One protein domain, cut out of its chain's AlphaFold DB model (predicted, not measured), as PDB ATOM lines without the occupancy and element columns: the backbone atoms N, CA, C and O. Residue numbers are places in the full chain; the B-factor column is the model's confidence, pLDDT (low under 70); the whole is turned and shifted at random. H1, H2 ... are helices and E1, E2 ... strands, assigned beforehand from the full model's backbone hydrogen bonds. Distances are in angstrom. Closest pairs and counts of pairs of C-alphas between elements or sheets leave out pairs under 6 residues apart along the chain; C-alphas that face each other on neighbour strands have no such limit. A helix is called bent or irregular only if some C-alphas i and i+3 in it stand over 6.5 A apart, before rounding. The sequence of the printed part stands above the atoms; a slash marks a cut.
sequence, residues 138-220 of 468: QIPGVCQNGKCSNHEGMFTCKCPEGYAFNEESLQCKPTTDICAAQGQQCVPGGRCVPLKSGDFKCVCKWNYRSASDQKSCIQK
ATOM      1  N   GLN A 138     -45.345 -41.251 201.563       93.12
ATOM      2  CA  GLN A 138     -45.340 -39.798 201.345       93.12
ATOM      3  C   GLN A 138     -44.464 -39.050 202.358       93.12
ATOM      4  O   GLN A 138     -44.176 -37.866 202.163       93.12
ATOM      5  N   ILE A 139     -44.018 -39.711 203.434       89.62
ATOM      6  CA  ILE A 139     -43.218 -39.081 204.482       89.62
ATOM      7  C   ILE A 139     -41.756 -38.950 204.012       89.62
ATOM      8  O   ILE A 139     -41.099 -39.948 203.692       89.62
ATOM      9  N   PRO A 140     -41.181 -37.730 203.991       87.69
ATOM     10  CA  PRO A 140     -39.806 -37.526 203.552       87.69
ATOM     11  C   PRO A 140     -38.796 -38.316 204.394       87.69
ATOM     12  O   PRO A 140     -38.686 -38.123 205.601       87.69
ATOM     13  N   GLY A 141     -38.003 -39.162 203.732       83.75
ATOM     14  CA  GLY A 141     -36.950 -39.964 204.367       83.75
ATOM     15  C   GLY A 141     -37.315 -41.433 204.591       83.75
ATOM     16  O   GLY A 141     -36.405 -42.240 204.780       83.75
ATOM     17  N   VAL A 142     -38.594 -41.804 204.480       88.81
ATOM     18  CA  VAL A 142     -39.044 -43.201 204.555       88.81
ATOM     19  C   VAL A 142     -38.641 -43.970 203.293       88.81
ATOM     20  O   VAL A 142     -38.692 -43.455 202.175       88.81
ATOM     21  N   CYS A 143     -38.169 -45.208 203.475       90.50
ATOM     22  CA  CYS A 143     -37.655 -46.088 202.420       90.50
ATOM     23  C   CYS A 143     -36.588 -45.441 201.522       90.50
ATOM     24  O   CYS A 143     -36.481 -45.773 200.336       90.50
ATOM     25  N   GLN A 144     -35.767 -44.529 202.057       89.12
ATOM     26  CA  GLN A 144     -34.719 -43.903 201.254       89.12
ATOM     27  C   GLN A 144     -33.786 -44.980 200.675       89.12
ATOM     28  O   GLN A 144     -33.339 -45.882 201.384       89.12
ATOM     29  N   ASN A 145     -33.504 -44.879 199.372       85.62
ATOM     30  CA  ASN A 145     -32.763 -45.867 198.573       85.62
ATOM     31  C   ASN A 145     -33.484 -47.211 198.320       85.62
ATOM     32  O   ASN A 145     -32.846 -48.142 197.836       85.62
ATOM     33  N   GLY A 146     -34.787 -47.318 198.591       89.69
ATOM     34  CA  GLY A 146     -35.616 -48.488 198.284       89.69
ATOM     35  C   GLY A 146     -36.904 -48.136 197.538       89.69
ATOM     36  O   GLY A 146     -37.153 -46.979 197.200       89.69
ATOM     37  N   LYS A 147     -37.730 -49.153 197.267       93.19
ATOM     38  CA  LYS A 147     -39.093 -48.989 196.746       93.19
ATOM     39  C   LYS A 147     -40.096 -49.166 197.886       93.19
ATOM     40  O   LYS A 147     -40.138 -50.241 198.476       93.19
ATOM     41  N   CYS A 148     -40.880 -48.129 198.166       94.88
ATOM     42  CA  CYS A 148     -41.926 -48.152 199.188       94.88
ATOM     43  C   CYS A 148     -43.241 -48.710 198.628       94.88
ATOM     44  O   CYS A 148     -43.590 -48.429 197.476       94.88
ATOM     45  N   SER A 149     -43.945 -49.487 199.445       94.75
ATOM     46  CA  SER A 149     -45.323 -49.920 199.226       94.75
ATOM     47  C   SER A 149     -46.128 -49.619 200.488       94.75
ATOM     48  O   SER A 149     -45.788 -50.157 201.543       94.75
ATOM     49  N   ASN A 150     -47.163 -48.787 200.362       93.88
ATOM     50  CA  ASN A 150     -48.085 -48.488 201.454       93.88
ATOM     51  C   ASN A 150     -49.111 -49.616 201.630       93.88
ATOM     52  O   ASN A 150     -49.597 -50.178 200.638       93.88
ATOM     53  N   HIS A 151     -49.434 -49.937 202.874       91.75
ATOM     54  CA  HIS A 151     -50.440 -50.909 203.276       91.75
ATOM     55  C   HIS A 151     -51.237 -50.349 204.460       91.75
ATOM     56  O   HIS A 151     -50.826 -49.411 205.120       91.75
ATOM     57  N   GLU A 152     -52.395 -50.933 204.740       90.62
ATOM     58  CA  GLU A 152     -53.241 -50.455 205.832       90.62
ATOM     59  C   GLU A 152     -52.540 -50.635 207.195       90.62
ATOM     60  O   GLU A 152     -52.296 -51.770 207.616       90.62
ATOM     61  N   GLY A 153     -52.205 -49.523 207.853       87.31
ATOM     62  CA  GLY A 153     -51.516 -49.439 209.145       87.31
ATOM     63  C   GLY A 153     -50.026 -49.780 209.107       87.31
ATOM     64  O   GLY A 153     -49.420 -49.961 210.163       87.31
ATOM     65  N   MET A 154     -49.437 -49.962 207.921       89.62
ATOM     66  CA  MET A 154     -48.016 -50.283 207.786       89.62
ATOM     67  C   MET A 154     -47.484 -49.973 206.388       89.62
ATOM     68  O   MET A 154     -48.198 -50.005 205.397       89.62
ATOM     69  N   PHE A 155     -46.165 -49.959 206.248       93.31
ATOM     70  CA  PHE A 155     -45.509 -49.916 204.945       93.31
ATOM     71  C   PHE A 155     -44.451 -51.009 204.811       93.31
ATOM     72  O   PHE A 155     -43.962 -51.588 205.781       93.31
ATOM     73  N   THR A 156     -44.065 -51.312 203.573       91.44
ATOM     74  CA  THR A 156     -42.944 -52.213 203.286       91.44
ATOM     75  C   THR A 156     -41.946 -51.553 202.342       91.44
ATOM     76  O   THR A 156     -42.292 -51.139 201.234       91.44
ATOM     77  N   CYS A 157     -40.670 -51.531 202.736       93.75
ATOM     78  CA  CYS A 157     -39.573 -51.128 201.859       93.75
ATOM     79  C   CYS A 157     -38.938 -52.345 201.177       93.75
ATOM     80  O   CYS A 157     -38.278 -53.164 201.816       93.75
ATOM     81  N   LYS A 158     -39.034 -52.429 199.848       92.69
ATOM     82  CA  LYS A 158     -38.177 -53.320 199.057       92.69
ATOM     83  C   LYS A 158     -36.829 -52.656 198.811       92.69
ATOM     84  O   LYS A 158     -36.711 -51.778 197.953       92.69
ATOM     85  N   CYS A 159     -35.819 -53.084 199.562       88.75
ATOM     86  CA  CYS A 159     -34.445 -52.634 199.370       88.75
ATOM     87  C   CYS A 159     -33.781 -53.337 198.170       88.75
ATOM     88  O   CYS A 159     -34.075 -54.505 197.900       88.75
ATOM     89  N   PRO A 160     -32.907 -52.636 197.426       83.19
ATOM     90  CA  PRO A 160     -32.111 -53.232 196.357       83.19
ATOM     91  C   PRO A 160     -31.082 -54.231 196.911       83.19
ATOM     92  O   PRO A 160     -30.797 -54.258 198.108       83.19
ATOM     93  N   GLU A 161     -30.503 -55.048 196.031       79.38
ATOM     94  CA  GLU A 161     -29.481 -56.030 196.402       79.38
ATOM     95  C   GLU A 161     -28.296 -55.363 197.131       79.38
ATOM     96  O   GLU A 161     -27.820 -54.299 196.731       79.38
ATOM     97  N   GLY A 162     -27.851 -55.962 198.241       70.94
ATOM     98  CA  GLY A 162     -26.808 -55.395 199.105       70.94
ATOM     99  C   GLY A 162     -27.289 -54.333 200.105       70.94
ATOM    100  O   GLY A 162     -26.459 -53.751 200.800       70.94
ATOM    101  N   TYR A 163     -28.599 -54.084 200.206       81.88
ATOM    102  CA  TYR A 163     -29.207 -53.194 201.198       81.88
ATOM    103  C   TYR A 163     -30.273 -53.936 202.020       81.88
ATOM    104  O   TYR A 163     -31.010 -54.768 201.497       81.88
ATOM    105  N   ALA A 164     -30.380 -53.610 203.307       84.00
ATOM    106  CA  ALA A 164     -31.416 -54.076 204.221       84.00
ATOM    107  C   ALA A 164     -32.144 -52.889 204.846       84.00
ATOM    108  O   ALA A 164     -31.567 -51.819 205.060       84.00
ATOM    109  N   PHE A 165     -33.426 -53.088 205.133       87.25
ATOM    110  CA  PHE A 165     -34.229 -52.096 205.829       87.25
ATOM    111  C   PHE A 165     -33.762 -51.981 207.282       87.25
ATOM    112  O   PHE A 165     -33.539 -52.985 207.954       87.25
ATOM    113  N   ASN A 166     -33.572 -50.750 207.746       84.88
ATOM    114  CA  ASN A 166     -33.188 -50.449 209.115       84.88
ATOM    115  C   ASN A 166     -34.339 -49.707 209.800       84.88
ATOM    116  O   ASN A 166     -34.598 -48.553 209.462       84.88
ATOM    117  N   GLU A 167     -34.983 -50.368 210.763       85.19
ATOM    118  CA  GLU A 167     -36.186 -49.882 211.455       85.19
ATOM    119  C   GLU A 167     -35.957 -48.566 212.213       85.19
ATOM    120  O   GLU A 167     -36.809 -47.691 212.179       85.19
ATOM    121  N   GLU A 168     -34.778 -48.348 212.807       82.50
ATOM    122  CA  GLU A 168     -34.479 -47.106 213.547       82.50
ATOM    123  C   GLU A 168     -34.398 -45.865 212.648       82.50
ATOM    124  O   GLU A 168     -34.776 -44.766 213.041       82.50
ATOM    125  N   SER A 169     -33.845 -46.022 211.443       84.06
ATOM    126  CA  SER A 169     -33.683 -44.916 210.491       84.06
ATOM    127  C   SER A 169     -34.758 -44.871 209.414       84.06
ATOM    128  O   SER A 169     -34.756 -43.928 208.628       84.06
ATOM    129  N   LEU A 170     -35.635 -45.882 209.360       87.56
ATOM    130  CA  LEU A 170     -36.673 -46.093 208.345       87.56
ATOM    131  C   LEU A 170     -36.134 -46.081 206.900       87.56
ATOM    132  O   LEU A 170     -36.827 -45.699 205.957       87.56
ATOM    133  N   GLN A 171     -34.881 -46.510 206.705       88.75
ATOM    134  CA  GLN A 171     -34.157 -46.423 205.430       88.75
ATOM    135  C   GLN A 171     -33.525 -47.754 205.024       88.75
ATOM    136  O   GLN A 171     -33.160 -48.576 205.865       88.75
ATOM    137  N   CYS A 172     -33.313 -47.933 203.718       86.88
ATOM    138  CA  CYS A 172     -32.479 -49.015 203.210       86.88
ATOM    139  C   CYS A 172     -31.002 -48.653 203.412       86.88
ATOM    140  O   CYS A 172     -30.485 -47.730 202.772       86.88
ATOM    141  N   LYS A 173     -30.315 -49.396 204.284       83.62
ATOM    142  CA  LYS A 173     -28.877 -49.271 204.556       83.62
ATOM    143  C   LYS A 173     -28.104 -50.442 203.943       83.62
ATOM    144  O   LYS A 173     -28.645 -51.542 203.887       83.62
ATOM    145  N   PRO A 174     -26.852 -50.252 203.501       76.06
ATOM    146  CA  PRO A 174     -26.032 -51.351 202.994       76.06
ATOM    147  C   PRO A 174     -25.878 -52.472 204.041       76.06
ATOM    148  O   PRO A 174     -25.588 -52.179 205.199       76.06
ATOM    149  N   THR A 175     -26.057 -53.741 203.656       70.19
ATOM    150  CA  THR A 175     -25.912 -54.911 204.554       70.19
ATOM    151  C   THR A 175     -24.464 -55.216 204.912       70.19
ATOM    152  O   THR A 175     -24.187 -55.778 205.969       70.19
ATOM    153  N   THR A 176     -23.531 -54.836 204.044       67.88
ATOM    154  CA  THR A 176     -22.094 -54.890 204.291       67.88
ATOM    155  C   THR A 176     -21.503 -53.520 203.995       67.88
ATOM    156  O   THR A 176     -21.729 -52.938 202.933       67.88
ATOM    157  N   ASP A 177     -20.736 -52.975 204.939       69.31
ATOM    158  CA  ASP A 177     -19.917 -51.806 204.642       69.31
ATOM    159  C   ASP A 177     -18.774 -52.256 203.722       69.31
ATOM    160  O   ASP A 177     -17.724 -52.732 204.162       69.31
ATOM    161  N   ILE A 178     -18.995 -52.139 202.413       76.56
ATOM    162  CA  ILE A 178     -17.999 -52.479 201.394       76.56
ATOM    163  C   ILE A 178     -16.707 -51.663 201.562       76.56
ATOM    164  O   ILE A 178     -15.626 -52.140 201.215       76.56
ATOM    165  N   CYS A 179     -16.780 -50.472 202.162       80.94
ATOM    166  CA  CYS A 179     -15.605 -49.679 202.497       80.94
ATOM    167  C   CYS A 179     -14.876 -50.206 203.739       80.94
ATOM    168  O   CYS A 179     -13.650 -50.112 203.787       80.94
ATOM    169  N   ALA A 180     -15.568 -50.819 204.698       78.19
ATOM    170  CA  ALA A 180     -14.916 -51.552 205.784       78.19
ATOM    171  C   ALA A 180     -14.243 -52.840 205.276       78.19
ATOM    172  O   ALA A 180     -13.140 -53.169 205.707       78.19
ATOM    173  N   ALA A 181     -14.870 -53.540 204.324       76.12
ATOM    174  CA  ALA A 181     -14.348 -54.794 203.781       76.12
ATOM    175  C   ALA A 181     -13.194 -54.603 202.775       76.12
ATOM    176  O   ALA A 181     -12.231 -55.368 202.791       76.12
ATOM    177  N   GLN A 182     -13.280 -53.610 201.881       78.44
ATOM    178  CA  GLN A 182     -12.356 -53.445 200.741       78.44
ATOM    179  C   GLN A 182     -11.750 -52.033 200.627       78.44
ATOM    180  O   GLN A 182     -10.871 -51.794 199.798       78.44
ATOM    181  N   GLY A 183     -12.142 -51.090 201.489       77.56
ATOM    182  CA  GLY A 183     -11.721 -49.685 201.400       77.56
ATOM    183  C   GLY A 183     -10.255 -49.414 201.747       77.56
ATOM    184  O   GLY A 183      -9.770 -48.311 201.483       77.56
ATOM    185  N   GLN A 184      -9.518 -50.406 202.263       83.75
ATOM    186  CA  GLN A 184      -8.069 -50.296 202.470       83.75
ATOM    187  C   GLN A 184      -7.307 -50.037 201.158       83.75
ATOM    188  O   GLN A 184      -6.274 -49.374 201.180       83.75
ATOM    189  N   GLN A 185      -7.844 -50.458 200.007       85.31
ATOM    190  CA  GLN A 185      -7.232 -50.248 198.685       85.31
ATOM    191  C   GLN A 185      -7.159 -48.766 198.270       85.31
ATOM    192  O   GLN A 185      -6.367 -48.387 197.405       85.31
ATOM    193  N   CYS A 186      -7.941 -47.896 198.919       87.06
ATOM    194  CA  CYS A 186      -7.869 -46.453 198.708       87.06
ATOM    195  C   CYS A 186      -6.706 -45.784 199.473       87.06
ATOM    196  O   CYS A 186      -6.475 -44.585 199.297       87.06
ATOM    197  N   VAL A 187      -5.986 -46.514 200.334       84.50
ATOM    198  CA  VAL A 187      -4.931 -45.990 201.215       84.50
ATOM    199  C   VAL A 187      -3.551 -46.498 200.757       84.50
ATOM    200  O   VAL A 187      -3.425 -47.672 200.428       84.50
ATOM    201  N   PRO A 188      -2.492 -45.663 200.764       77.50
ATOM    202  CA  PRO A 188      -2.488 -44.228 201.022       77.50
ATOM    203  C   PRO A 188      -2.902 -43.458 199.765       77.50
ATOM    204  O   PRO A 188      -2.358 -43.681 198.692       77.50
ATOM    205  N   GLY A 189      -3.824 -42.503 199.894       81.44
ATOM    206  CA  GLY A 189      -4.060 -41.547 198.806       81.44
ATOM    207  C   GLY A 189      -5.499 -41.161 198.535       81.44
ATOM    208  O   GLY A 189      -5.711 -40.218 197.783       81.44
ATOM    209  N   GLY A 190      -6.486 -41.796 199.160       87.75
ATOM    210  CA  GLY A 190      -7.892 -41.467 198.961       87.75
ATOM    211  C   GLY A 190      -8.803 -41.982 200.065       87.75
ATOM    212  O   GLY A 190      -8.346 -42.529 201.066       87.75
ATOM    213  N   ARG A 191     -10.106 -41.763 199.880       89.94
ATOM    214  CA  ARG A 191     -11.174 -42.305 200.727       89.94
ATOM    215  C   ARG A 191     -12.108 -43.180 199.900       89.94
ATOM    216  O   ARG A 191     -12.384 -42.848 198.747       89.94
ATOM    217  N   CYS A 192     -12.608 -44.252 200.497       89.62
ATOM    218  CA  CYS A 192     -13.621 -45.098 199.881       89.62
ATOM    219  C   CYS A 192     -14.992 -44.410 199.913       89.62
ATOM    220  O   CYS A 192     -15.331 -43.737 200.891       89.62
ATOM    221  N   VAL A 193     -15.766 -44.552 198.835       88.44
ATOM    222  CA  VAL A 193     -17.185 -44.188 198.798       88.44
ATOM    223  C   VAL A 193     -18.007 -45.341 198.211       88.44
ATOM    224  O   VAL A 193     -17.666 -45.820 197.124       88.44
ATOM    225  N   PRO A 194     -19.078 -45.784 198.894       82.56
ATOM    226  CA  PRO A 194     -19.966 -46.815 198.370       82.56
ATOM    227  C   PRO A 194     -20.805 -46.271 197.201       82.56
ATOM    228  O   PRO A 194     -21.147 -45.085 197.153       82.56
ATOM    229  N   LEU A 195     -21.126 -47.135 196.240       80.62
ATOM    230  CA  LEU A 195     -21.967 -46.856 195.077       80.62
ATOM    231  C   LEU A 195     -23.353 -47.493 195.244       80.62
ATOM    232  O   LEU A 195     -23.527 -48.510 195.911       80.62
ATOM    233  N   LYS A 196     -24.352 -46.917 194.564       71.25
ATOM    234  CA  LYS A 196     -25.730 -47.445 194.544       71.25
ATOM    235  C   LYS A 196     -25.839 -48.843 193.923       71.25
ATOM    236  O   LYS A 196     -26.815 -49.532 194.171       71.25
ATOM    237  N   SER A 197     -24.846 -49.250 193.130       75.25
ATOM    238  CA  SER A 197     -24.742 -50.586 192.533       75.25
ATOM    239  C   SER A 197     -24.263 -51.670 193.505       75.25
ATOM    240  O   SER A 197     -24.137 -52.814 193.090       75.25
ATOM    241  N   GLY A 198     -23.920 -51.318 194.750       70.88
ATOM    242  CA  GLY A 198     -23.302 -52.244 195.704       70.88
ATOM    243  C   GLY A 198     -21.781 -52.396 195.555       70.88
ATOM    244  O   GLY A 198     -21.192 -53.184 196.282       70.88
ATOM    245  N   ASP A 199     -21.133 -51.641 194.655       80.75
ATOM    246  CA  ASP A 199     -19.661 -51.569 194.530       80.75
ATOM    247  C   ASP A 199     -19.107 -50.312 195.242       80.75
ATOM    248  O   ASP A 199     -19.861 -49.536 195.829       80.75
ATOM    249  N   PHE A 200     -17.798 -50.067 195.194       86.00
ATOM    250  CA  PHE A 200     -17.160 -48.870 195.748       86.00
ATOM    251  C   PHE A 200     -16.221 -48.194 194.746       86.00
ATOM    252  O   PHE A 200     -15.746 -48.803 193.790       86.00
ATOM    253  N   LYS A 201     -15.918 -46.915 194.987       90.44
ATOM    254  CA  LYS A 201     -14.834 -46.203 194.292       90.44
ATOM    255  C   LYS A 201     -13.959 -45.428 195.269       90.44
ATOM    256  O   LYS A 201     -14.417 -45.006 196.332       90.44
ATOM    257  N   CYS A 202     -12.712 -45.180 194.886       91.75
ATOM    258  CA  CYS A 202     -11.794 -44.346 195.648       91.75
ATOM    259  C   CYS A 202     -11.824 -42.894 195.161       91.75
ATOM    260  O   CYS A 202     -11.606 -42.598 193.986       91.75
ATOM    261  N   VAL A 203     -12.039 -41.962 196.087       89.94
ATOM    262  CA  VAL A 203     -11.872 -40.524 195.855       89.94
ATOM    263  C   VAL A 203     -10.471 -40.126 196.306       89.94
ATOM    264  O   VAL A 203     -10.187 -40.108 197.506       89.94
ATOM    265  N   CYS A 204      -9.593 -39.828 195.349       88.56
ATOM    266  CA  CYS A 204      -8.183 -39.546 195.609       88.56
ATOM    267  C   CYS A 204      -7.923 -38.093 196.044       88.56
ATOM    268  O   CYS A 204      -8.605 -37.158 195.629       88.56
ATOM    269  N   LYS A 205      -6.911 -37.913 196.897       83.19
ATOM    270  CA  LYS A 205      -6.354 -36.628 197.341       83.19
ATOM    271  C   LYS A 205      -5.540 -35.984 196.211       83.19
ATOM    272  O   LYS A 205      -5.090 -36.670 195.304       83.19
ATOM    273  N   TRP A 206      -5.258 -34.684 196.328       64.94
ATOM    274  CA  TRP A 206      -4.625 -33.829 195.301       64.94
ATOM    275  C   TRP A 206      -3.307 -34.351 194.670       64.94
ATOM    276  O   TRP A 206      -2.978 -33.976 193.552       64.94
ATOM    277  N   ASN A 207      -2.578 -35.265 195.325       70.38
ATOM    278  CA  ASN A 207      -1.311 -35.837 194.822       70.38
ATOM    279  C   ASN A 207      -1.430 -37.272 194.277       70.38
ATOM    280  O   ASN A 207      -0.430 -37.913 193.940       70.38
ATOM    281  N   TYR A 208      -2.652 -37.783 194.199       80.69
ATOM    282  CA  TYR A 208      -2.955 -39.125 193.737       80.69
ATOM    283  C   TYR A 208      -3.985 -39.039 192.617       80.69
ATOM    284  O   TYR A 208      -4.926 -38.251 192.679       80.69
ATOM    285  N   ARG A 209      -3.823 -39.858 191.581       83.25
ATOM    286  CA  ARG A 209      -4.867 -40.042 190.565       83.25
ATOM    287  C   ARG A 209      -5.593 -41.356 190.815       83.25
ATOM    288  O   ARG A 209      -4.985 -42.292 191.332       83.25
ATOM    289  N   SER A 210      -6.853 -41.439 190.405       83.25
ATOM    290  CA  SER A 210      -7.543 -42.724 190.347       83.25
ATOM    291  C   SER A 210      -6.830 -43.628 189.346       83.25
ATOM    292  O   SER A 210      -6.478 -43.196 188.241       83.25
ATOM    293  N   ALA A 211      -6.604 -44.878 189.730       82.75
ATOM    294  CA  ALA A 211      -6.276 -45.922 188.777       82.75
ATOM    295  C   ALA A 211      -7.435 -46.119 187.783       82.75
ATOM    296  O   ALA A 211      -8.551 -45.634 187.992       82.75
ATOM    297  N   SER A 212      -7.158 -46.798 186.671       84.25
ATOM    298  CA  SER A 212      -8.139 -47.023 185.601       84.25
ATOM    299  C   SER A 212      -9.380 -47.787 186.081       84.25
ATOM    300  O   SER A 212     -10.461 -47.590 185.541       84.25
ATOM    301  N   ASP A 213      -9.227 -48.610 187.119       82.94
ATOM    302  CA  ASP A 213     -10.292 -49.366 187.782       82.94
ATOM    303  C   ASP A 213     -11.109 -48.538 188.795       82.94
ATOM    304  O   ASP A 213     -12.117 -49.020 189.299       82.94
ATOM    305  N   GLN A 214     -10.693 -47.302 189.108       84.12
ATOM    306  CA  GLN A 214     -11.239 -46.443 190.172       84.12
ATOM    307  C   GLN A 214     -11.221 -47.059 191.587       84.12
ATOM    308  O   GLN A 214     -11.812 -46.483 192.507       84.12
ATOM    309  N   LYS A 215     -10.513 -48.176 191.791       86.00
ATOM    310  CA  LYS A 215     -10.435 -48.911 193.068       86.00
ATOM    311  C   LYS A 215      -9.144 -48.660 193.838       86.00
ATOM    312  O   LYS A 215      -9.009 -49.102 194.973       86.00
ATOM    313  N   SER A 216      -8.214 -47.899 193.264       87.81
ATOM    314  CA  SER A 216      -6.985 -47.493 193.944       87.81
ATOM    315  C   SER A 216      -6.545 -46.075 193.580       87.81
ATOM    316  O   SER A 216      -6.905 -45.517 192.537       87.81
ATOM    317  N   CYS A 217      -5.763 -45.472 194.475       88.44
ATOM    318  CA  CYS A 217      -5.165 -44.157 194.287       88.44
ATOM    319  C   CYS A 217      -3.666 -44.312 194.038       88.44
ATOM    320  O   CYS A 217      -2.915 -44.685 194.933       88.44
ATOM    321  N   ILE A 218      -3.218 -43.999 192.822       86.69
ATOM    322  CA  ILE A 218      -1.811 -44.123 192.430       86.69
ATOM    323  C   ILE A 218      -1.105 -42.771 192.549       86.69
ATOM    324  O   ILE A 218      -1.591 -41.744 192.058       86.69
ATOM    325  N   GLN A 219       0.044 -42.771 193.228       73.62
ATOM    326  CA  GLN A 219       0.853 -41.577 193.455       73.62
ATOM    327  C   GLN A 219       1.371 -41.052 192.112       73.62
ATOM    328  O   GLN A 219       2.023 -41.775 191.355       73.62
ATOM    329  N   LYS A 220       1.090 -39.788 191.793       65.88
ATOM    330  CA  LYS A 220       1.778 -39.104 190.694       65.88
ATOM    331  C   LYS A 220       3.036 -38.453 191.263       65.88
ATOM    332  O   LYS A 220       2.979 -37.828 192.321       65.88
TER     333      LYS A 220
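Overview. This is residues 138 to 220 of the 468 residues of an uncharacterized protein of Opisthorchis felineus (UniProt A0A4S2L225). This is a long, thin rod of two small lobes set end to end: the hairpins E1-E2 and E3-E4 make one lobe, and the hairpins E5-E6 and E7-E8 with the short helix H1 make the other. H1 packs on the hairpin E5-E6, and residues 175 to 177 join the lobes. The printed part has 83 residues, with one named helix and eight named strands in the order E1 E2 E3 E4 H1 E5 E6 E7 E8; the class is mixed, helices and strands. There are four sheets of two strands, E1 - E2, E3 - E4, E5 - E6 and E7 - E8, all antiparallel. The whole is loose, with a radius of gyration of the C-alphas of 16.7 A, and spans 58 by 21 by 21 A.

Arrangement. Begin at E5, residues 190 to 194, and E6, residues 200 to 204, an antiparallel hairpin at 154 degrees; look for N 191 and O 203, 2.9 A apart, within hydrogen-bond range. Near it is H1, residues 178 to 186; its closest C-alphas to E5 are those of Gly 183 and Cys 192, 5.2 A, and to E6 those of Cys 186 and Cys 202, 5.4 A. H1 is irregular, with C-alphas 181 and 184 7.8 A apart; 2 of its 5 O i to N i+4 pairs are within hydrogen-bond range, and 3 of its 6 O i to N i+3 pairs. Next look at the hairpin of E7, residues 208 to 210, and E8, residues 217 to 219, antiparallel at 140 degrees, with N 218 and O 209 within range at 2.9 A. The closest C-alphas of E6 and E8 are those of Cys 204 and Cys 217, 5.7 A. Before H1 in the chain, E3, residues 163 to 166, and E4, residues 171 to 174, form an antiparallel hairpin at 136 degrees, with N 164 and O 173 within hydrogen-bond range at 2.8 A. Before E3 in the chain, E1, residues 147 to 151, and E2, residues 154 to 158, form an antiparallel hairpin at 158 degrees, with N 149 and O 156 within hydrogen-bond range at 2.9 A. The closest C-alphas of E2 and E3 are those of Cys 157 and Phe 165, 6.7 A. E4 and E5 are apart.

Along the chain. Find C-alpha 147 at (-39.093, -48.989, 196.746), where E1 begins; it runs 13.2 A, and E2 13.5 A. E3 and E4 measure 9.3 A and 9.8 A. H1 begins at C-alpha 178, (-17.999, -52.479, 201.394), and runs 12.1 A. E5 and E6 measure 13.2 A and 12.9 A, E7 and E8 6.7 A and 6.6 A. E8 ends at C-alpha 219, (0.853, -41.577, 193.455).

Size, cuts and confidence. The C-alphas farthest apart are those of Glu 152 and Lys 220, 58.2 A. The printed part has no cut and no long link. The mean pLDDT of the printed part is 83.9; look for values under 70 at residues 176 to 177, 206 and 220.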